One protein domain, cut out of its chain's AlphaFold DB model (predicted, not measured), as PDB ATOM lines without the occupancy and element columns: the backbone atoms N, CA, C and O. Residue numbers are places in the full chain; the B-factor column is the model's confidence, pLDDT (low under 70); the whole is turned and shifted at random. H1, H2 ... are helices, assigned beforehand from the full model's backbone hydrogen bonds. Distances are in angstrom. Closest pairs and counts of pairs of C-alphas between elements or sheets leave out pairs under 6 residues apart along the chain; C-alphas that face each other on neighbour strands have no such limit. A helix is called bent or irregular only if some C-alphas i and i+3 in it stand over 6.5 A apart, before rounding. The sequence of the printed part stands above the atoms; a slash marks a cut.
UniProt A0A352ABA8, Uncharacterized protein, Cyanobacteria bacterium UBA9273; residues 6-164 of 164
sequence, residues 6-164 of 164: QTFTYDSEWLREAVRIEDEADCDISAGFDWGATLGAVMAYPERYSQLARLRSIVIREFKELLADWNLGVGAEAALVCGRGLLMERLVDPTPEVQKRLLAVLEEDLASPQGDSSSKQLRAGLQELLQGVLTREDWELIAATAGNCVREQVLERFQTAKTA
ATOM      1  N   GLN A   6      88.087  93.296 167.593       71.25
ATOM      2  CA  GLN A   6      86.806  93.991 167.720       71.25
ATOM      3  C   GLN A   6      86.988  95.412 168.269       71.25
ATOM      4  O   GLN A   6      86.221  96.310 167.937       71.25
ATOM      5  N   THR A   7      88.043  95.642 169.059       69.81
ATOM      6  CA  THR A   7      88.394  96.976 169.577       69.81
ATOM      7  C   THR A   7      89.208  97.820 168.593       69.81
ATOM      8  O   THR A   7      89.432  99.003 168.843       69.81
ATOM      9  N   PHE A   8      89.656  97.237 167.473       66.94
ATOM     10  CA  PHE A   8      90.422  97.935 166.434       66.94
ATOM     11  C   PHE A   8      89.576  98.995 165.709       66.94
ATOM     12  O   PHE A   8      90.081 100.039 165.281       66.94
ATOM     13  N   THR A   9      88.275  98.738 165.600       64.12
ATOM     14  CA  THR A   9      87.310  99.505 164.810       64.12
ATOM     15  C   THR A   9      86.419 100.354 165.710       64.12
ATOM     16  O   THR A   9      86.173  99.985 166.855       64.12
ATOM     17  N   TYR A  10      85.922 101.484 165.208       63.66
ATOM     18  CA  TYR A  10      84.977 102.322 165.958       63.66
ATOM     19  C   TYR A  10      83.538 102.057 165.534       63.66
ATOM     20  O   TYR A  10      83.301 101.489 164.466       63.66
ATOM     21  N   ASP A  11      82.588 102.550 166.329       61.00
ATOM     22  CA  ASP A  11      81.228 102.750 165.842       61.00
ATOM     23  C   ASP A  11      81.239 103.702 164.630       61.00
ATOM     24  O   ASP A  11      81.967 104.699 164.583       61.00
ATOM     25  N   SER A  12      80.435 103.358 163.632       56.09
ATOM     26  CA  SER A  12      80.331 104.024 162.336       56.09
ATOM     27  C   SER A  12      79.925 105.500 162.430       56.09
ATOM     28  O   SER A  12      80.363 106.299 161.600       56.09
ATOM     29  N   GLU A  13      79.138 105.896 163.439       59.25
ATOM     30  CA  GLU A  13      78.780 107.305 163.665       59.25
ATOM     31  C   GLU A  13      79.925 108.103 164.293       59.25
ATOM     32  O   GLU A  13      80.261 109.181 163.798       59.25
ATOM     33  N   TRP A  14      80.583 107.547 165.313       61.62
ATOM     34  CA  TRP A  14      81.765 108.159 165.922       61.62
ATOM     35  C   TRP A  14      82.886 108.334 164.892       61.62
ATOM     36  O   TRP A  14      83.536 109.375 164.849       61.62
ATOM     37  N   LEU A  15      83.076 107.345 164.006       58.44
ATOM     38  CA  LEU A  15      84.107 107.388 162.970       58.44
ATOM     39  C   LEU A  15      83.941 108.606 162.055       58.44
ATOM     40  O   LEU A  15      84.933 109.247 161.725       58.44
ATOM     41  N   ARG A  16      82.704 108.943 161.669       60.12
ATOM     42  CA  ARG A  16      82.424 110.116 160.825       60.12
ATOM     43  C   ARG A  16      82.722 111.428 161.546       60.12
ATOM     44  O   ARG A  16      83.243 112.349 160.929       60.12
ATOM     45  N   GLU A  17      82.419 111.507 162.836       61.66
ATOM     46  CA  GLU A  17      82.660 112.718 163.622       61.66
ATOM     47  C   GLU A  17      84.149 112.912 163.944       61.66
ATOM     48  O   GLU A  17      84.668 114.020 163.845       61.66
ATOM     49  N   ALA A  18      84.880 111.836 164.238       58.91
ATOM     50  CA  ALA A  18      86.322 111.898 164.443       58.91
ATOM     51  C   ALA A  18      87.088 112.256 163.161       58.91
ATOM     52  O   ALA A  18      88.028 113.040 163.231       58.91
ATOM     53  N   VAL A  19      86.649 111.757 161.990       58.56
ATOM     54  CA  VAL A  19      87.144 112.216 160.674       58.56
ATOM     55  C   VAL A  19      87.026 113.738 160.564       58.56
ATOM     56  O   VAL A  19      87.990 114.395 160.192       58.56
ATOM     57  N   ARG A  20      85.857 114.295 160.905       63.91
ATOM     58  CA  ARG A  20      85.588 115.737 160.815       63.91
ATOM     59  C   ARG A  20      86.498 116.553 161.742       63.91
ATOM     60  O   ARG A  20      86.967 117.616 161.354       63.91
ATOM     61  N   ILE A  21      86.739 116.059 162.956       59.84
ATOM     62  CA  ILE A  21      87.567 116.732 163.971       59.84
ATOM     63  C   ILE A  21      89.063 116.665 163.620       59.84
ATOM     64  O   ILE A  21      89.773 117.650 163.814       59.84
ATOM     65  N   GLU A  22      89.542 115.526 163.114       59.97
ATOM     66  CA  GLU A  22      90.924 115.361 162.634       59.97
ATOM     67  C   GLU A  22      91.219 116.324 161.467       59.97
ATOM     68  O   GLU A  22      92.276 116.957 161.436       59.97
ATOM     69  N   ASP A  23      90.252 116.489 160.558       56.97
ATOM     70  CA  ASP A  23      90.346 117.369 159.389       56.97
ATOM     71  C   ASP A  23      90.329 118.868 159.756       56.97
ATOM     72  O   ASP A  23      91.159 119.638 159.277       56.97
ATOM     73  N   GLU A  24      89.466 119.284 160.693       56.50
ATOM     74  CA  GLU A  24      89.398 120.679 161.169       56.50
ATOM     75  C   GLU A  24      90.689 121.130 161.886       56.50
ATOM     76  O   GLU A  24      90.999 122.323 161.936       56.50
ATOM     77  N   ALA A  25      91.461 120.184 162.426       50.50
ATOM     78  CA  ALA A  25      92.664 120.467 163.200       50.50
ATOM     79  C   ALA A  25      93.976 120.445 162.389       50.50
ATOM     80  O   ALA A  25      95.006 120.805 162.960       50.50
ATOM     81  N   ASP A  26      93.977 120.016 161.116       50.53
ATOM     82  CA  ASP A  26      95.191 119.702 160.321       50.53
ATOM     83  C   ASP A  26      96.241 118.914 161.131       50.53
ATOM     84  O   ASP A  26      97.451 119.150 161.093       50.53
ATOM     85  N   CYS A  27      95.752 118.002 161.964       42.06
ATOM     86  CA  CYS A  27      96.565 117.236 162.887       42.06
ATOM     87  C   CYS A  27      96.215 115.759 162.732       42.06
ATOM     88  O   CYS A  27      95.044 115.389 162.684       42.06
ATOM     89  N   ASP A  28      97.232 114.900 162.786       46.72
ATOM     90  CA  ASP A  28      97.069 113.459 163.014       46.72
ATOM     91  C   ASP A  28      96.748 113.239 164.502       46.72
ATOM     92  O   ASP A  28      97.461 112.554 165.243       46.72
ATOM     93  N   ILE A  29      95.725 113.941 165.013       46.47
ATOM     94  CA  ILE A  29      95.273 113.674 166.365       46.47
ATOM     95  C   ILE A  29      94.623 112.312 166.264       46.47
ATOM     96  O   ILE A  29      93.559 112.160 165.689       46.47
ATOM     97  N   SER A  30      95.241 111.320 166.888       49.78
ATOM     98  CA  SER A  30      94.546 110.124 167.355       49.78
ATOM     99  C   SER A  30      93.497 110.532 168.415       49.78
ATOM    100  O   SER A  30      93.576 110.117 169.573       49.78
ATOM    101  N   ALA A  31      92.599 111.466 168.068       42.69
ATOM    102  CA  ALA A  31      91.797 112.303 168.947       42.69
ATOM    103  C   ALA A  31      90.698 111.464 169.564       42.69
ATOM    104  O   ALA A  31      89.597 111.346 169.040       42.69
ATOM    105  N   GLY A  32      91.043 110.919 170.725       47.59
ATOM    106  CA  GLY A  32      90.103 110.477 171.731       47.59
ATOM    107  C   GLY A  32      89.336 109.253 171.296       47.59
ATOM    108  O   GLY A  32      88.157 109.363 171.001       47.59
ATOM    109  N   PHE A  33      89.986 108.087 171.352       53.00
ATOM    110  CA  PHE A  33      89.286 106.810 171.479       53.00
ATOM    111  C   PHE A  33      88.035 107.035 172.343       53.00
ATOM    112  O   PHE A  33      88.166 107.555 173.459       53.00
ATOM    113  N   ASP A  34      86.842 106.725 171.828       55.53
ATOM    114  CA  ASP A  34      85.662 106.710 172.684       55.53
ATOM    115  C   ASP A  34      85.857 105.574 173.676       55.53
ATOM    116  O   ASP A  34      85.552 104.407 173.425       55.53
ATOM    117  N   TRP A  35      86.482 105.922 174.794       59.16
ATOM    118  CA  TRP A  35      86.750 104.976 175.843       59.16
ATOM    119  C   TRP A  35      85.444 104.545 176.502       59.16
ATOM    120  O   TRP A  35      85.485 103.541 177.185       59.16
ATOM    121  N   GLY A  36      84.313 105.246 176.318       63.03
ATOM    122  CA  GLY A  36      82.968 104.904 176.799       63.03
ATOM    123  C   GLY A  36      82.897 103.770 177.830       63.03
ATOM    124  O   GLY A  36      83.294 103.922 178.988       63.03
ATOM    125  N   ALA A  37      82.413 102.604 177.397       63.12
ATOM    126  CA  ALA A  37      82.352 101.391 178.218       63.12
ATOM    127  C   ALA A  37      83.692 100.623 178.317       63.12
ATOM    128  O   ALA A  37      83.856  99.767 179.188       63.12
ATOM    129  N   THR A  38      84.657 100.911 177.445       62.28
ATOM    130  CA  THR A  38      85.975 100.261 177.348       62.28
ATOM    131  C   THR A  38      87.048 100.884 178.252       62.28
ATOM    132  O   THR A  38      88.106 100.283 178.425       62.28
ATOM    133  N   LEU A  39      86.784 102.015 178.921       68.12
ATOM    134  CA  LEU A  39      87.752 102.760 179.736       68.12
ATOM    135  C   LEU A  39      88.340 101.890 180.848       68.12
ATOM    136  O   LEU A  39      89.542 101.927 181.099       68.12
ATOM    137  N   GLY A  40      87.514 101.047 181.472       68.38
ATOM    138  CA  GLY A  40      87.978 100.090 182.477       68.38
ATOM    139  C   GLY A  40      88.987  99.083 181.915       68.38
ATOM    140  O   GLY A  40      89.990  98.787 182.563       68.38
ATOM    141  N   ALA A  41      88.774  98.598 180.689       68.00
ATOM    142  CA  ALA A  41      89.704  97.689 180.020       68.00
ATOM    143  C   ALA A  41      90.997  98.403 179.596       68.00
ATOM    144  O   ALA A  41      92.078  97.817 179.655       68.00
ATOM    145  N   VAL A  42      90.898  99.678 179.230       68.56
ATOM    146  CA  VAL A  42      92.035 100.524 178.846       68.56
ATOM    147  C   VAL A  42      92.931 100.793 180.041       68.56
ATOM    148  O   VAL A  42      94.139 100.598 179.957       68.56
ATOM    149  N   MET A  43      92.342 101.149 181.184       73.62
ATOM    150  CA  MET A  43      93.079 101.311 182.436       73.62
ATOM    151  C   MET A  43      93.722  99.998 182.903       73.62
ATOM    152  O   MET A  43      94.802 100.027 183.489       73.62
ATOM    153  N   ALA A  44      93.089  98.851 182.636       74.38
ATOM    154  CA  ALA A  44      93.639  97.541 182.975       74.38
ATOM    155  C   ALA A  44      94.800  97.109 182.057       74.38
ATOM    156  O   ALA A  44      95.681  96.375 182.503       74.38
ATOM    157  N   TYR A  45      94.820  97.556 180.795       75.44
ATOM    158  CA  TYR A  45      95.815  97.148 179.793       75.44
ATOM    159  C   TYR A  45      96.296  98.313 178.903       75.44
ATOM    160  O   TYR A  45      96.196  98.225 177.674       75.44
ATOM    161  N   PRO A  46      96.867  99.387 179.474       74.12
ATOM    162  CA  PRO A  46      97.137 100.633 178.749       74.12
ATOM    163  C   PRO A  46      98.096 100.456 177.566       74.12
ATOM    164  O   PRO A  46      97.892 101.048 176.510       74.12
ATOM    165  N   GLU A  47      99.102  99.588 177.699       79.12
ATOM    166  CA  GLU A  47     100.063  99.294 176.628       79.12
ATOM    167  C   GLU A  47      99.419  98.608 175.416       79.12
ATOM    168  O   GLU A  47      99.814  98.849 174.281       79.12
ATOM    169  N   ARG A  48      98.404  97.760 175.629       77.12
ATOM    170  CA  ARG A  48      97.731  97.067 174.519       77.12
ATOM    171  C   ARG A  48      96.907  98.043 173.693       77.12
ATOM    172  O   ARG A  48      96.959  98.006 172.469       77.12
ATOM    173  N   TYR A  49      96.179  98.930 174.364       74.44
ATOM    174  CA  TYR A  49      95.360  99.936 173.698       74.44
ATOM    175  C   TYR A  49      96.207 101.020 173.023       74.44
ATOM    176  O   TYR A  49      95.848 101.474 171.939       74.44
ATOM    177  N   SER A  50      97.355 101.397 173.596       77.88
ATOM    178  CA  SER A  50      98.272 102.331 172.929       77.88
ATOM    179  C   SER A  50      98.893 101.723 171.667       77.88
ATOM    180  O   SER A  50      98.972 102.393 170.639       77.88
ATOM    181  N   GLN A  51      99.260 100.440 171.701       82.88
ATOM    182  CA  GLN A  51      99.745  99.699 170.535       82.88
ATOM    183  C   GLN A  51      98.666  99.539 169.454       82.88
ATOM    184  O   GLN A  51      98.954  99.688 168.269       82.88
ATOM    185  N   LEU A  52      97.415  99.304 169.855       78.69
ATOM    186  CA  LEU A  52      96.260  99.244 168.960       78.69
ATOM    187  C   LEU A  52      96.012 100.580 168.247       78.69
ATOM    188  O   LEU A  52      95.893 100.619 167.022       78.69
ATOM    189  N   ALA A  53      95.990 101.678 169.006       77.62
ATOM    190  CA  ALA A  53      95.839 103.025 168.463       77.62
ATOM    191  C   ALA A  53      96.983 103.373 167.497       77.62
ATOM    192  O   ALA A  53      96.746 103.921 166.419       77.62
ATOM    193  N   ARG A  54      98.215 102.980 167.840       82.00
ATOM    194  CA  ARG A  54      99.392 103.173 166.991       82.00
ATOM    195  C   ARG A  54      99.297 102.396 165.678       82.00
ATOM    196  O   ARG A  54      99.463 102.992 164.619       82.00
ATOM    197  N   LEU A  55      98.958 101.104 165.720       84.75
ATOM    198  CA  LEU A  55      98.755 100.294 164.511       84.75
ATOM    199  C   LEU A  55      97.686 100.902 163.598       84.75
ATOM    200  O   LEU A  55      97.853 100.966 162.383       84.75
ATOM    201  N   ARG A  56      96.593 101.377 164.190       82.56
ATOM    202  CA  ARG A  56      95.517 102.023 163.450       82.56
ATOM    203  C   ARG A  56      95.981 103.309 162.761       82.56
ATOM    204  O   ARG A  56      95.687 103.482 161.582       82.56
ATOM    205  N   SER A  57      96.706 104.181 163.462       81.25
ATOM    206  CA  SER A  57      97.283 105.400 162.873       81.25
ATOM    207  C   SER A  57      98.171 105.058 161.671       81.25
ATOM    208  O   SER A  57      97.989 105.637 160.603       81.25
ATOM    209  N   ILE A  58      99.026 104.034 161.785       84.75
ATOM    210  CA  ILE A  58      99.859 103.562 160.669       84.75
ATOM    211  C   ILE A  58      98.990 103.134 159.477       84.75
ATOM    212  O   ILE A  58      99.222 103.582 158.359       84.75
ATOM    213  N   VAL A  59      97.965 102.305 159.704       88.25
ATOM    214  CA  VAL A  59      97.060 101.828 158.643       88.25
ATOM    215  C   VAL A  59      96.367 102.985 157.919       88.25
ATOM    216  O   VAL A  59      96.343 103.007 156.689       88.25
ATOM    217  N   ILE A  60      95.820 103.952 158.660       87.31
ATOM    218  CA  ILE A  60      95.114 105.095 158.068       87.31
ATOM    219  C   ILE A  60      96.074 106.014 157.316       87.31
ATOM    220  O   ILE A  60      95.758 106.441 156.206       87.31
ATOM    221  N   ARG A  61      97.255 106.282 157.880       85.69
ATOM    222  CA  ARG A  61      98.286 107.088 157.227       85.69
ATOM    223  C   ARG A  61      98.717 106.469 155.903       85.69
ATOM    224  O   ARG A  61      98.676 107.147 154.883       85.69
ATOM    225  N   GLU A  62      99.071 105.184 155.887       88.25
ATOM    226  CA  GLU A  62      99.508 104.537 154.644       88.25
ATOM    227  C   GLU A  62      98.375 104.433 153.610       88.25
ATOM    228  O   GLU A  62      98.636 104.495 152.408       88.25
ATOM    229  N   PHE A  63      97.115 104.325 154.047       91.38
ATOM    230  CA  PHE A  63      95.968 104.398 153.139       91.38
ATOM    231  C   PHE A  63      95.800 105.794 152.520       91.38
ATOM    232  O   PHE A  63      95.544 105.911 151.322       91.38
ATOM    233  N   LYS A  64      95.985 106.858 153.312       89.50
ATOM    234  CA  LYS A  64      95.975 108.243 152.819       89.50
ATOM    235  C   LYS A  64      97.080 108.472 151.787       89.50
ATOM    236  O   LYS A  64      96.797 109.017 150.726       89.50
ATOM    237  N   GLU A  65      98.298 108.009 152.066       88.81
ATOM    238  CA  GLU A  65      99.430 108.082 151.129       88.81
ATOM    239  C   GLU A  65      99.146 107.306 149.833       88.81
ATOM    240  O   GLU A  65      99.369 107.824 148.740       88.81
ATOM    241  N   LEU A  66      98.560 106.106 149.931       91.50
ATOM    242  CA  LEU A  66      98.156 105.319 148.760       91.50
ATOM    243  C   LEU A  66      97.190 106.092 147.847       91.50
ATOM    244  O   LEU A  66      97.350 106.077 146.629       91.50
ATOM    245  N   LEU A  67      96.184 106.759 148.420       91.44
ATOM    246  CA  LEU A  67      95.215 107.540 147.644       91.44
ATOM    247  C   LEU A  67      95.804 108.850 147.105       91.44
ATOM    248  O   LEU A  67      95.381 109.310 146.040       91.44
ATOM    249  N   ALA A  68      96.763 109.452 147.810       88.88
ATOM    250  CA  ALA A  68      97.437 110.669 147.364       88.88
ATOM    251  C   ALA A  68      98.160 110.449 146.026       88.88
ATOM    252  O   ALA A  68      98.036 111.273 145.115       88.88
ATOM    253  N   ASP A  69      98.803 109.289 145.856       89.00
ATOM    254  CA  ASP A  69      99.476 108.901 144.610       89.00
ATOM    255  C   ASP A  69      98.520 108.801 143.404       89.00
ATOM    256  O   ASP A  69      98.942 108.890 142.247       89.00
ATOM    257  N   TRP A  70      97.214 108.641 143.639       89.88
ATOM    258  CA  TRP A  70      96.222 108.437 142.578       89.88
ATOM    259  C   TRP A  70      95.667 109.738 141.992       89.88
ATOM    260  O   TRP A  70      94.923 109.692 141.014       89.88
ATOM    261  N   ASN A  71      96.054 110.901 142.531       87.88
ATOM    262  CA  ASN A  71      95.703 112.221 141.992       87.88
ATOM    263  C   ASN A  71      94.188 112.431 141.788       87.88
ATOM    264  O   ASN A  71      93.742 112.960 140.769       87.88
ATOM    265  N   LEU A  72      93.382 112.044 142.779       91.19
ATOM    266  CA  LEU A  72      91.914 112.097 142.713       91.19
ATOM    267  C   LEU A  72      91.328 113.526 142.740       91.19
ATOM    268  O   LEU A  72      90.117 113.710 142.597       91.19
ATOM    269  N   GLY A  73      92.170 114.548 142.925       90.94
ATOM    270  CA  GLY A  73      91.764 115.950 142.967       90.94
ATOM    271  C   GLY A  73      90.707 116.202 144.042       90.94
ATOM    272  O   GLY A  73      90.844 115.764 145.179       90.94
ATOM    273  N   VAL A  74      89.618 116.873 143.668       88.62
ATOM    274  CA  VAL A  74      88.513 117.218 144.584       88.62
ATOM    275  C   VAL A  74      87.735 116.002 145.104       88.62
ATOM    276  O   VAL A  74      86.951 116.139 146.033       88.62
ATOM    277  N   GLY A  75      87.947 114.814 144.529       93.00
ATOM    278  CA  GLY A  75      87.387 113.559 145.034       93.00
ATOM    279  C   GLY A  75      88.265 112.849 146.071       93.00
ATOM    280  O   GLY A  75      87.826 111.841 146.621       93.00
ATOM    281  N   ALA A  76      89.489 113.330 146.333       91.12
ATOM    282  CA  ALA A  76      90.455 112.650 147.204       91.12
ATOM    283  C   ALA A  76      89.948 112.485 148.642       91.12
ATOM    284  O   ALA A  76      90.067 111.410 149.223       91.12
ATOM    285  N   GLU A  77      89.338 113.530 149.195       88.00
ATOM    286  CA  GLU A  77      88.795 113.511 150.552       88.00
ATOM    287  C   GLU A  77      87.643 112.508 150.674       88.00
ATOM    288  O   GLU A  77      87.667 111.619 151.521       88.00
ATOM    289  N   ALA A  78      86.674 112.567 149.760       87.69
ATOM    290  CA  ALA A  78      85.537 111.657 149.768       87.69
ATOM    291  C   ALA A  78      85.961 110.188 149.581       87.69
ATOM    292  O   ALA A  78      85.401 109.290 150.217       87.69
ATOM    293  N   ALA A  79      86.992 109.942 148.764       92.88
ATOM    294  CA  ALA A  79      87.620 108.631 148.631       92.88
ATOM    295  C   ALA A  79      88.238 108.154 149.952       92.88
ATOM    296  O   ALA A  79      88.026 107.007 150.350       92.88
ATOM    297  N   LEU A  80      88.969 109.032 150.645       90.06
ATOM    298  CA  LEU A  80      89.607 108.731 151.923       90.06
ATOM    299  C   LEU A  80      88.575 108.406 153.006       90.06
ATOM    300  O   LEU A  80      88.724 107.399 153.697       90.06
ATOM    301  N   VAL A  81      87.512 109.205 153.130       86.12
ATOM    302  CA  VAL A  81      86.439 108.976 154.113       86.12
ATOM    303  C   VAL A  81      85.729 107.649 153.854       86.12
ATOM    304  O   VAL A  81      85.577 106.839 154.772       86.12
ATOM    305  N   CYS A  82      85.339 107.397 152.602       89.31
ATOM    306  CA  CYS A  82      84.694 106.148 152.206       89.31
ATOM    307  C   CYS A  82      85.602 104.940 152.476       89.31
ATOM    308  O   CYS A  82      85.203 103.996 153.159       89.31
ATOM    309  N   GLY A  83      86.849 104.999 152.008       90.94
ATOM    310  CA  GLY A  83      87.802 103.907 152.151       90.94
ATOM    311  C   GLY A  83      88.215 103.642 153.596       90.94
ATOM    312  O   GLY A  83      88.338 102.482 153.980       90.94
ATOM    313  N   ARG A  84      88.340 104.681 154.435       88.56
ATOM    314  CA  ARG A  84      88.564 104.526 155.882       88.56
ATOM    315  C   ARG A  84      87.435 103.725 156.524       88.56
ATOM    316  O   ARG A  84      87.723 102.811 157.291       88.56
ATOM    317  N   GLY A  85      86.178 104.050 156.214       83.06
ATOM    318  CA  GLY A  85      85.011 103.318 156.717       83.06
ATOM    319  C   GLY A  85      85.069 101.835 156.360       83.06
ATOM    320  O   GLY A  85      85.049 100.984 157.247       83.06
ATOM    321  N   LEU A  86      85.262 101.541 155.074       89.62
ATOM    322  CA  LEU A  86      85.343 100.172 154.560       89.62
ATOM    323  C   LEU A  86      86.527  99.403 155.161       89.62
ATOM    324  O   LEU A  86      86.369  98.262 155.581       89.62
ATOM    325  N   LEU A  87      87.706 100.025 155.274       89.38
ATOM    326  CA  LEU A  87      88.868  99.401 155.910       89.38
ATOM    327  C   LEU A  87      88.588  99.021 157.358       89.38
ATOM    328  O   LEU A  87      88.961  97.927 157.773       89.38
ATOM    329  N   MET A  88      87.939  99.898 158.129       84.19
ATOM    330  CA  MET A  88      87.573  99.559 159.502       84.19
ATOM    331  C   MET A  88      86.600  98.380 159.510       84.19
ATOM    332  O   MET A  88      86.860  97.411 160.206       84.19
ATOM    333  N   GLU A  89      85.559  98.379 158.679       85.94
ATOM    334  CA  GLU A  89      84.618  97.252 158.593       85.94
ATOM    335  C   GLU A  89      85.307  95.921 158.241       85.94
ATOM    336  O   GLU A  89      85.028  94.890 158.856       85.94
ATOM    337  N   ARG A  90      86.255  95.928 157.296       87.12
ATOM    338  CA  ARG A  90      87.011  94.724 156.900       87.12
ATOM    339  C   ARG A  90      88.003  94.256 157.965       87.12
ATOM    340  O   ARG A  90      88.331  93.072 158.008       87.12
ATOM    341  N   LEU A  91      88.477  95.161 158.818       86.75
ATOM    342  CA  LEU A  91      89.459  94.881 159.868       86.75
ATOM    343  C   LEU A  91      88.826  94.610 161.244       86.75
ATOM    344  O   LEU A  91      89.567  94.491 162.219       86.75
ATOM    345  N   VAL A  92      87.497  94.453 161.329       83.81
ATOM    346  CA  VAL A  92      86.814  93.947 162.541       83.81
ATOM    347  C   VAL A  92      87.241  92.505 162.844       83.81
ATOM    348  O   VAL A  92      87.497  92.158 163.995       83.81
ATOM    349  N   ASP A  93      87.317  91.661 161.808       80.56
ATOM    350  CA  ASP A  93      87.723  90.252 161.905       80.56
ATOM    351  C   ASP A  93      88.722  89.896 160.785       80.56
ATOM    352  O   ASP A  93      88.389  89.217 159.808       80.56
ATOM    353  N   PRO A  94      89.956  90.424 160.861       86.06
ATOM    354  CA  PRO A  94      90.959  90.226 159.827       86.06
ATOM    355  C   PRO A  94      91.396  88.762 159.768       86.06
ATOM    356  O   PRO A  94      91.566  88.099 160.791       86.06
ATOM    357  N   THR A  95      91.674  88.259 158.563       88.69
ATOM    358  CA  THR A  95      92.187  86.889 158.400       88.69
ATOM    359  C   THR A  95      93.527  86.699 159.130       88.69
ATOM    360  O   THR A  95      94.281  87.664 159.282       88.69
ATOM    361  N   PRO A  96      93.902  85.469 159.532       88.75
ATOM    362  CA  PRO A  96      95.160  85.228 160.247       88.75
ATOM    363  C   PRO A  96      96.412  85.747 159.523       88.75
ATOM    364  O   PRO A  96      97.360  86.197 160.165       88.75
ATOM    365  N   GLU A  97      96.415  85.721 158.188       88.62
ATOM    366  CA  GLU A  97      97.516  86.261 157.383       88.62
ATOM    367  C   GLU A  97      97.574  87.794 157.457       88.62
ATOM    368  O   GLU A  97      98.653  88.363 157.636       88.62
ATOM    369  N   VAL A  98      96.420  88.469 157.396       89.62
ATOM    370  CA  VAL A  98      96.325  89.928 157.568       89.62
ATOM    371  C   VAL A  98      96.767  90.326 158.977       89.62
ATOM    372  O   VAL A  98      97.600  91.219 159.122       89.62
ATOM    373  N   GLN A  99      96.297  89.616 160.008       89.00
ATOM    374  CA  GLN A  99      96.705  89.840 161.399       89.00
ATOM    375  C   GLN A  99      98.221  89.766 161.562       89.00
ATOM    376  O   GLN A  99      98.838  90.666 162.129       89.00
ATOM    377  N   LYS A 100      98.834  88.705 161.029       88.06
ATOM    378  CA  LYS A 100     100.277  88.484 161.118       88.06
ATOM    379  C   LYS A 100     101.065  89.633 160.486       88.06
ATOM    380  O   LYS A 100     102.046  90.084 161.071       88.06
ATOM    381  N   ARG A 101     100.647  90.111 159.311       88.88
ATOM    382  CA  ARG A 101     101.324  91.217 158.615       88.88
ATOM    383  C   ARG A 101     101.162  92.547 159.347       88.88
ATOM    384  O   ARG A 101     102.145  93.263 159.499       88.88
ATOM    385  N   LEU A 102      99.965  92.851 159.846       89.94
ATOM    386  CA  LEU A 102      99.718  94.062 160.634       89.94
ATOM    387  C   LEU A 102     100.524  94.077 161.940       89.94
ATOM    388  O   LEU A 102     101.088  95.103 162.308       89.94
ATOM    389  N   LEU A 103     100.632  92.935 162.623       88.44
ATOM    390  CA  LEU A 103     101.460  92.823 163.826       88.44
ATOM    391  C   LEU A 103     102.952  92.982 163.512       88.44
ATOM    392  O   LEU A 103     103.644  93.662 164.260       88.44
ATOM    393  N   ALA A 104     103.438  92.438 162.392       87.62
ATOM    394  CA  ALA A 104     104.826  92.636 161.967       87.62
ATOM    395  C   ALA A 104     105.146  94.118 161.689       87.62
ATOM    396  O   ALA A 104     106.201  94.603 162.091       87.62
ATOM    397  N   VAL A 105     104.212  94.850 161.066       87.00
ATOM    398  CA  VAL A 105     104.315  96.310 160.876       87.00
ATOM    399  C   VAL A 105     104.428  97.027 162.221       87.00
ATOM    400  O   VAL A 105     105.285  97.891 162.388       87.00
ATOM    401  N   LEU A 106     103.582  96.663 163.186       85.19
ATOM    402  CA  LEU A 106     103.599  97.265 164.516       85.19
ATOM    403  C   LEU A 106     104.902  96.969 165.267       85.19
ATOM    404  O   LEU A 106     105.448  97.858 165.908       85.19
ATOM    405  N   GLU A 107     105.408  95.738 165.192       86.62
ATOM    406  CA  GLU A 107     106.673  95.347 165.819       86.62
ATOM    407  C   GLU A 107     107.861  96.142 165.254       86.62
ATOM    408  O   GLU A 107     108.679  96.638 166.029       86.62
ATOM    409  N   GLU A 108     107.936  96.320 163.930       84.06
ATOM    410  CA  GLU A 108     108.976  97.135 163.285       84.06
ATOM    411  C   GLU A 108     108.869  98.613 163.694       84.06
ATOM    412  O   GLU A 108     109.873  99.238 164.041       84.06
ATOM    413  N   ASP A 109     107.654  99.161 163.726       82.25
ATOM    414  CA  ASP A 109     107.415 100.551 164.119       82.25
ATOM    415  C   ASP A 109     107.729 100.808 165.607       82.25
ATOM    416  O   ASP A 109     108.312 101.836 165.957       82.25
ATOM    417  N   LEU A 110     107.428  99.854 166.496       82.62
ATOM    418  CA  LEU A 110     107.805  99.909 167.914       82.62
ATOM    419  C   LEU A 110     109.319  99.771 168.126       82.62
ATOM    420  O   LEU A 110     109.858 100.357 169.068       82.62
ATOM    421  N   ALA A 111     110.006  99.016 167.267       82.75
ATOM    422  CA  ALA A 111     111.459  98.873 167.299       82.75
ATOM    423  C   ALA A 111     112.197 100.125 166.786       82.75
ATOM    424  O   ALA A 111     113.394 100.262 167.045       82.75
ATOM    425  N   SER A 112     111.505 101.045 166.101       74.31
ATOM    426  CA  SER A 112     112.065 102.316 165.635       74.31
ATOM    427  C   SER A 112     111.791 103.468 166.619       74.31
ATOM    428  O   SER A 112     110.654 103.928 166.745       74.31
ATOM    429  N   PRO A 113     112.818 104.016 167.299       56.47
ATOM    430  CA  PRO A 113     112.627 105.049 168.323       56.47
ATOM    431  C   PRO A 113     112.257 106.443 167.786       56.47
ATOM    432  O   PRO A 113     112.041 107.347 168.588       56.47
ATOM    433  N   GLN A 114     112.253 106.656 166.465       53.31
ATOM    434  CA  GLN A 114     112.190 107.995 165.851       53.31
ATOM    435  C   GLN A 114     110.947 108.231 164.974       53.31
ATOM    436  O   GLN A 114     110.857 109.281 164.356       53.31
ATOM    437  N   GLY A 115     109.988 107.300 164.891       50.81
ATOM    438  CA  GLY A 115     108.710 107.523 164.184       50.81
ATOM    439  C   GLY A 115     108.784 107.693 162.653       50.81
ATOM    440  O   GLY A 115     107.753 107.622 161.994       50.81
ATOM    441  N   ASP A 116     109.983 107.839 162.078       51.31
ATOM    442  CA  ASP A 116     110.198 108.123 160.650       51.31
ATOM    443  C   ASP A 116     110.625 106.908 159.809       51.31
ATOM    444  O   ASP A 116     110.684 106.978 158.577       51.31
ATOM    445  N   SER A 117     110.939 105.767 160.431       49.88
ATOM    446  CA  SER A 117     111.618 104.664 159.739       49.88
ATOM    447  C   SER A 117     110.746 103.440 159.467       49.88
ATOM    448  O   SER A 117     111.254 102.321 159.508       49.88
ATOM    449  N   SER A 118     109.467 103.611 159.125       59.25
ATOM    450  CA  SER A 118     108.830 102.533 158.361       59.25
ATOM    451  C   SER A 118     109.603 102.415 157.047       59.25
ATOM    452  O   SER A 118     109.662 103.381 156.267       59.25
ATOM    453  N   SER A 119     110.302 101.294 156.855       69.62
ATOM    454  CA  SER A 119     111.118 101.080 155.664       69.62
ATOM    455  C   SER A 119     110.233 101.221 154.418       69.62
ATOM    456  O   SER A 119     109.055 100.872 154.438       69.62
ATOM    457  N   LYS A 120     110.761 101.746 153.301       73.81
ATOM    458  CA  LYS A 120     109.979 101.849 152.044       73.81
ATOM    459  C   LYS A 120     109.345 100.509 151.650       73.81
ATOM    460  O   LYS A 120     108.265 100.482 151.075       73.81
ATOM    461  N   GLN A 121     110.022  99.412 151.984       77.75
ATOM    462  CA  GLN A 121     109.537  98.056 151.781       77.75
ATOM    463  C   GLN A 121     108.336  97.724 152.675       77.75
ATOM    464  O   GLN A 121     107.371  97.149 152.178       77.75
ATOM    465  N   LEU A 122     108.363  98.110 153.953       77.31
ATOM    466  CA  LEU A 122     107.233  97.924 154.859       77.31
ATOM    467  C   LEU A 122     106.013  98.733 154.410       77.31
ATOM    468  O   LEU A 122     104.911  98.193 154.372       77.31
ATOM    469  N   ARG A 123     106.211  99.992 153.999       81.31
ATOM    470  CA  ARG A 123     105.127 100.838 153.466       81.31
ATOM    471  C   ARG A 123     104.505 100.237 152.213       81.31
ATOM    472  O   ARG A 123     103.294 100.069 152.164       81.31
ATOM    473  N   ALA A 124     105.328  99.829 151.246       84.69
ATOM    474  CA  ALA A 124     104.845  99.168 150.035       84.69
ATOM    475  C   ALA A 124     104.087  97.867 150.358       84.69
ATOM    476  O   ALA A 124     103.013  97.625 149.814       84.69
ATOM    477  N   GLY A 125     104.605  97.059 151.290       88.56
ATOM    478  CA  GLY A 125     103.943  95.833 151.736       88.56
ATOM    479  C   GLY A 125     102.620  96.088 152.464       88.56
ATOM    480  O   GLY A 125     101.672  95.320 152.299       88.56
ATOM    481  N   LEU A 126     102.523  97.174 153.237       89.94
ATOM    482  CA  LEU A 126     101.278  97.584 153.879       89.94
ATOM    483  C   LEU A 126     100.279  98.126 152.851       89.94
ATOM    484  O   LEU A 126      99.120  97.736 152.884       89.94
ATOM    485  N   GLN A 127     100.701  98.938 151.886       90.94
ATOM    486  CA  GLN A 127      99.829  99.395 150.801       90.94
ATOM    487  C   GLN A 127      99.287  98.231 149.959       90.94
ATOM    488  O   GLN A 127      98.109  98.231 149.602       90.94
ATOM    489  N   GLU A 128     100.113  97.226 149.661       92.44
ATOM    490  CA  GLU A 128      99.679  95.993 148.993       92.44
ATOM    491  C   GLU A 128      98.666  95.224 149.855       92.44
ATOM    492  O   GLU A 128      97.632  94.776 149.360       92.44
ATOM    493  N   LEU A 129      98.923  95.119 151.163       93.69
ATOM    494  CA  LEU A 129      97.994  94.500 152.104       93.69
ATOM    495  C   LEU A 129      96.642  95.221 152.116       93.69
ATOM    496  O   LEU A 129      95.615  94.560 152.022       93.69
ATOM    497  N   LEU A 130      96.629  96.554 152.202       92.12
ATOM    498  CA  LEU A 130      95.400  97.354 152.226       92.12
ATOM    499  C   LEU A 130      94.602  97.210 150.926       92.12
ATOM    500  O   LEU A 130      93.380  97.081 150.972       92.12
ATOM    501  N   GLN A 131      95.288  97.140 149.783       92.62
ATOM    502  CA  GLN A 131      94.662  96.828 148.498       92.62
ATOM    503  C   GLN A 131      94.021  95.444 148.460       92.62
ATOM    504  O   GLN A 131      92.975  95.299 147.834       92.62
ATOM    505  N   GLY A 132      94.617  94.458 149.134       92.75
ATOM    506  CA  GLY A 132      94.072  93.104 149.242       92.75
ATOM    507  C   GLY A 132      92.995  92.926 150.318       92.75
ATOM    508  O   GLY A 132      92.198  91.996 150.223       92.75
ATOM    509  N   VAL A 133      92.969  93.783 151.344       94.31
ATOM    510  CA  VAL A 133      91.940  93.776 152.401       94.31
ATOM    511  C   VAL A 133      90.611  94.310 151.869       94.31
ATOM    512  O   VAL A 133      89.555  93.780 152.217       94.31
ATOM    513  N   LEU A 134      90.660  95.342 151.027       94.19
ATOM    514  CA  LEU A 134      89.484  95.875 150.351       94.19
ATOM    515  C   LEU A 134      89.107  94.994 149.158       94.19
ATOM    516  O   LEU A 134      89.944  94.603 148.345       94.19
ATOM    517  N   THR A 135      87.820  94.689 149.046       95.00
ATOM    518  CA  THR A 135      87.273  93.946 147.909       95.00
ATOM    519  C   THR A 135      87.204  94.826 146.664       95.00
ATOM    520  O   THR A 135      87.336  96.051 146.723       95.00
ATOM    521  N   ARG A 136      86.965  94.210 145.504       96.44
ATOM    522  CA  ARG A 136      86.751  94.966 144.267       96.44
ATOM    523  C   ARG A 136      85.552  95.907 144.395       96.44
ATOM    524  O   ARG A 136      85.621  97.040 143.937       96.44
ATOM    525  N   GLU A 137      84.484  95.440 145.024       97.38
ATOM    526  CA  GLU A 137      83.264  96.201 145.265       97.38
ATOM    527  C   GLU A 137      83.535  97.412 146.171       97.38
ATOM    528  O   GLU A 137      83.026  98.502 145.910       97.38
ATOM    529  N   ASP A 138      84.395  97.252 147.183       97.25
ATOM    530  CA  ASP A 138      84.832  98.361 148.038       97.25
ATOM    531  C   ASP A 138      85.587  99.421 147.214       97.25
ATOM    532  O   ASP A 138      85.312 100.617 147.321       97.25
ATOM    533  N   TRP A 139      86.495  98.991 146.331       97.00
ATOM    534  CA  TRP A 139      87.226  99.893 145.437       97.00
ATOM    535  C   TRP A 139      86.322 100.601 144.424       97.00
ATOM    536  O   TRP A 139      86.507 101.791 144.159       97.00
ATOM    537  N   GLU A 140      85.324  99.906 143.880       97.88
ATOM    538  CA  GLU A 140      84.318 100.500 142.996       97.88
ATOM    539  C   GLU A 140      83.490 101.562 143.735       97.88
ATOM    540  O   GLU A 140      83.230 102.633 143.178       97.88
ATOM    541  N   LEU A 141      83.143 101.323 145.003       97.62
ATOM    542  CA  LEU A 141      82.437 102.293 145.837       97.62
ATOM    543  C   LEU A 141      83.297 103.532 146.138       97.62
ATOM    544  O   LEU A 141      82.804 104.657 146.013       97.62
ATOM    545  N   ILE A 142      84.579 103.351 146.469       96.25
ATOM    546  CA  ILE A 142      85.536 104.453 146.678       96.25
ATOM    547  C   ILE A 142      85.649 105.302 145.405       96.25
ATOM    548  O   ILE A 142      85.520 106.527 145.456       96.25
ATOM    549  N   ALA A 143      85.826 104.657 144.248       96.75
ATOM    550  CA  ALA A 143      85.938 105.339 142.962       96.75
ATOM    551  C   ALA A 143      84.654 106.097 142.591       96.75
ATOM    552  O   ALA A 143      84.714 107.253 142.166       96.75
ATOM    553  N   ALA A 144      83.486 105.476 142.784       97.81
ATOM    554  CA  ALA A 144      82.196 106.114 142.539       97.81
ATOM    555  C   ALA A 144      81.987 107.331 143.449       97.81
ATOM    556  O   ALA A 144      81.516 108.371 142.989       97.81
ATOM    557  N   THR A 145      82.375 107.222 144.720       95.56
ATOM    558  CA  THR A 145      82.286 108.310 145.700       95.56
ATOM    559  C   THR A 145      83.162 109.491 145.284       95.56
ATOM    560  O   THR A 145      82.665 110.611 145.165       95.56
ATOM    561  N   ALA A 146      84.427 109.236 144.942       95.75
ATOM    562  CA  ALA A 146      85.347 110.259 144.449       95.75
ATOM    563  C   ALA A 146      84.825 110.944 143.171       95.75
ATOM    564  O   ALA A 146      84.820 112.173 143.058       95.75
ATOM    565  N   GLY A 147      84.345 110.150 142.207       96.56
ATOM    566  CA  GLY A 147      83.806 110.650 140.942       96.56
ATOM    567  C   GLY A 147      82.526 111.472 141.113       96.56
ATOM    568  O   GLY A 147      82.327 112.462 140.405       96.56
ATOM    569  N   ASN A 148      81.674 111.109 142.075       96.25
ATOM    570  CA  ASN A 148      80.466 111.865 142.391       96.25
ATOM    571  C   ASN A 148      80.777 113.258 142.941       96.25
ATOM    572  O   ASN A 148      80.127 114.207 142.508       96.25
ATOM    573  N   CYS A 149      81.808 113.413 143.776       93.38
ATOM    574  CA  CYS A 149      82.233 114.735 144.248       93.38
ATOM    575  C   CYS A 149      82.684 115.644 143.099       93.38
ATOM    576  O   CYS A 149      82.306 116.815 143.044       93.38
ATOM    577  N   VAL A 150      83.423 115.104 142.125       93.62
ATOM    578  CA  VAL A 150      83.810 115.867 140.925       93.62
ATOM    579  C   VAL A 150      82.568 116.288 140.133       93.62
ATOM    580  O   VAL A 150      82.437 117.450 139.742       93.62
ATOM    581  N   ARG A 151      81.630 115.357 139.917       94.56
ATOM    582  CA  ARG A 151      80.364 115.619 139.217       94.56
ATOM    583  C   ARG A 151      79.564 116.728 139.904       94.56
ATOM    584  O   ARG A 151      79.065 117.622 139.224       94.56
ATOM    585  N   GLU A 152      79.431 116.670 141.222       93.19
ATOM    586  CA  GLU A 152      78.669 117.637 142.017       93.19
ATOM    587  C   GLU A 152      79.290 119.028 141.957       93.19
ATOM    588  O   GLU A 152      78.592 119.984 141.619       93.19
ATOM    589  N   GLN A 153      80.612 119.132 142.116       91.56
ATOM    590  CA  GLN A 153      81.307 120.412 142.016       91.56
ATOM    591  C   GLN A 153      81.115 121.084 140.644       91.56
ATOM    592  O   GLN A 153      80.911 122.297 140.561       91.56
ATOM    593  N   VAL A 154      81.140 120.317 139.547       93.00
ATOM    594  CA  VAL A 154      80.867 120.850 138.198       93.00
ATOM    595  C   VAL A 154      79.440 121.394 138.097       93.00
ATOM    596  O   VAL A 154      79.231 122.485 137.557       93.00
ATOM    597  N   LEU A 155      78.455 120.659 138.620       94.19
ATOM    598  CA  LEU A 155      77.049 121.068 138.583       94.19
ATOM    599  C   LEU A 155      76.798 122.332 139.418       94.19
ATOM    600  O   LEU A 155      76.103 123.233 138.947       94.19
ATOM    601  N   GLU A 156      77.405 122.448 140.599       92.00
ATOM    602  CA  GLU A 156      77.331 123.648 141.443       92.00
ATOM    603  C   GLU A 156      77.934 124.877 140.751       92.00
ATOM    604  O   GLU A 156      77.333 125.956 140.715       92.00
ATOM    605  N   ARG A 157      79.109 124.720 140.127       91.00
ATOM    606  CA  ARG A 157      79.765 125.798 139.367       91.00
ATOM    607  C   ARG A 157      78.943 126.233 138.152       91.00
ATOM    608  O   ARG A 157      78.869 127.423 137.858       91.00
ATOM    609  N   PHE A 158      78.284 125.300 137.468       89.00
ATOM    610  CA  PHE A 158      77.384 125.628 136.362       89.00
ATOM    611  C   PHE A 158      76.136 126.390 136.832       89.00
ATOM    612  O   PHE A 158      75.720 127.357 136.194       89.00
ATOM    613  N   GLN A 159      75.536 125.977 137.952       86.50
ATOM    614  CA  GLN A 159      74.345 126.633 138.498       86.50
ATOM    615  C   GLN A 159      74.642 128.055 138.977       86.50
ATOM    616  O   GLN A 159      73.905 128.975 138.629       86.50
ATOM    617  N   THR A 160      75.746 128.246 139.699       77.75
ATOM    618  CA  THR A 160      76.186 129.570 140.171       77.75
ATOM    619  C   THR A 160      76.467 130.538 139.018       77.75
ATOM    620  O   THR A 160      76.074 131.701 139.093       77.75
ATOM    621  N   ALA A 161      77.054 130.060 137.914       71.94
ATOM    622  CA  ALA A 161      77.284 130.862 136.709       71.94
ATOM    623  C   ALA A 161      75.996 131.271 135.970       71.94
ATOM    624  O   ALA A 161      76.001 132.255 135.242       71.94
ATOM    625  N   LYS A 162      74.893 130.531 136.136       64.62
ATOM    626  CA  LYS A 162      73.595 130.854 135.519       64.62
ATOM    627  C   LYS A 162      72.815 131.918 136.302       64.62
ATOM    628  O   LYS A 162      71.914 132.544 135.750       64.62
ATOM    629  N   THR A 163      73.110 132.068 137.591       65.94
ATOM    630  CA  THR A 163      72.439 133.014 138.499       65.94
ATOM    631  C   THR A 163      73.172 134.347 138.670       65.94
ATOM    632  O   THR A 163      72.629 135.231 139.329       65.94
ATOM    633  N   ALA A 164      74.382 134.477 138.116       54.72
ATOM    634  CA  ALA A 164      75.178 135.707 138.075       54.72
ATOM    635  C   ALA A 164      74.943 136.470 136.762       54.72
ATOM    636  O   ALA A 164      74.949 137.721 136.812       54.72
TER     637      ALA A 164
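What this domain is: This is residues 6 to 164 of the 164 residues of an uncharacterized protein of Cyanobacteria bacterium UBA9273 (UniProt A0A352ABA8). The helical hairpin of H3 and H4 makes the core; the hairpin of H5 and H6 crosses H3 about perpendicular, and the long H7 packs on H4 with residues 138 to 150. Beyond H4, residues 154 to 164, nearly all in H7, stick out as a free arm, while H1 packs on H4 and short H2 lies far out, near the beginning of H3. The printed part has 159 residues with seven named helices, H1 to H7 in order along the chain, and no named strand: its class is all helix. It is only just compact, close to loose, with a radius of gyration of the C-alphas of 17.7 A, and elongated, spanning 61 by 36 by 31 A.

How they stand to each other: H1, residues 12 to 24, touches residues 81 to 85 of the hub H4, residues 73 to 90, opposite ways at a tilt of 37 degrees, only just steep; the closest C-alphas, of Ser 12 and Gly 85, are 7.3 A apart. H2, residues 39 to 44, is close to but not clearly touching H3, residues 46 to 68; the closest C-alphas, of Val 42 and Tyr 49, are 6.2 A apart. H3 and H4 form a hairpin at a steep tilt of 38 degrees, closest at the C-alphas of Lys 64 and Leu 80, 6.4 A. H5, residues 96 to 111, touches H3 about perpendicular at 79 degrees, with the closest C-alphas, of Leu 55 and Leu 106, 5.7 A apart. H6, residues 120 to 133, touches H3 about perpendicular at 87 degrees, closest at the C-alphas of Glu 62 and Gln 127, 6.4 A. H5 and H6 form a hairpin at a shallow tilt of 28 degrees, closest at the C-alphas of Val 105 and Leu 122, 6.9 A. H4 and H6 only just touch, and only at their ends, with 3 pairs of C-alphas within 8 A; the closest, of Arg 90 and Val 133, are 6.7 A apart. H7, residues 136 to 163, touches H4 opposite ways at a tilt of 33 degrees, only just shallow, with the C-alphas of Gly 75 and Ala 146 the closest, 3.9 A. The O i to N i+4 pairs are within hydrogen-bond range throughout H2, H3, H5, H6 and H7, in 8 of 9 cases in H1 and 12 of 14 in H4.

Where its parts are: H1 begins at C-alpha 12 (80.331, 104.024, 162.336). H3 measures 33.0 A from first to last C-alpha. H4, 25.8 A, has a kink of 27 degrees near residue 80 and is irregular, with C-alphas 74 and 77 7.0 A apart. H7, 41.1 A, ends at C-alpha 163 (72.439, 133.014, 138.499).

The domain as a whole: The C-alphas farthest apart, of Ala 44 and Ala 164, are 61.8 A apart. The printed part has no cut; the link H1 to H2 is long. Residues 7 to 42, 113 to 119 and 162 to 164 have pLDDT under 70.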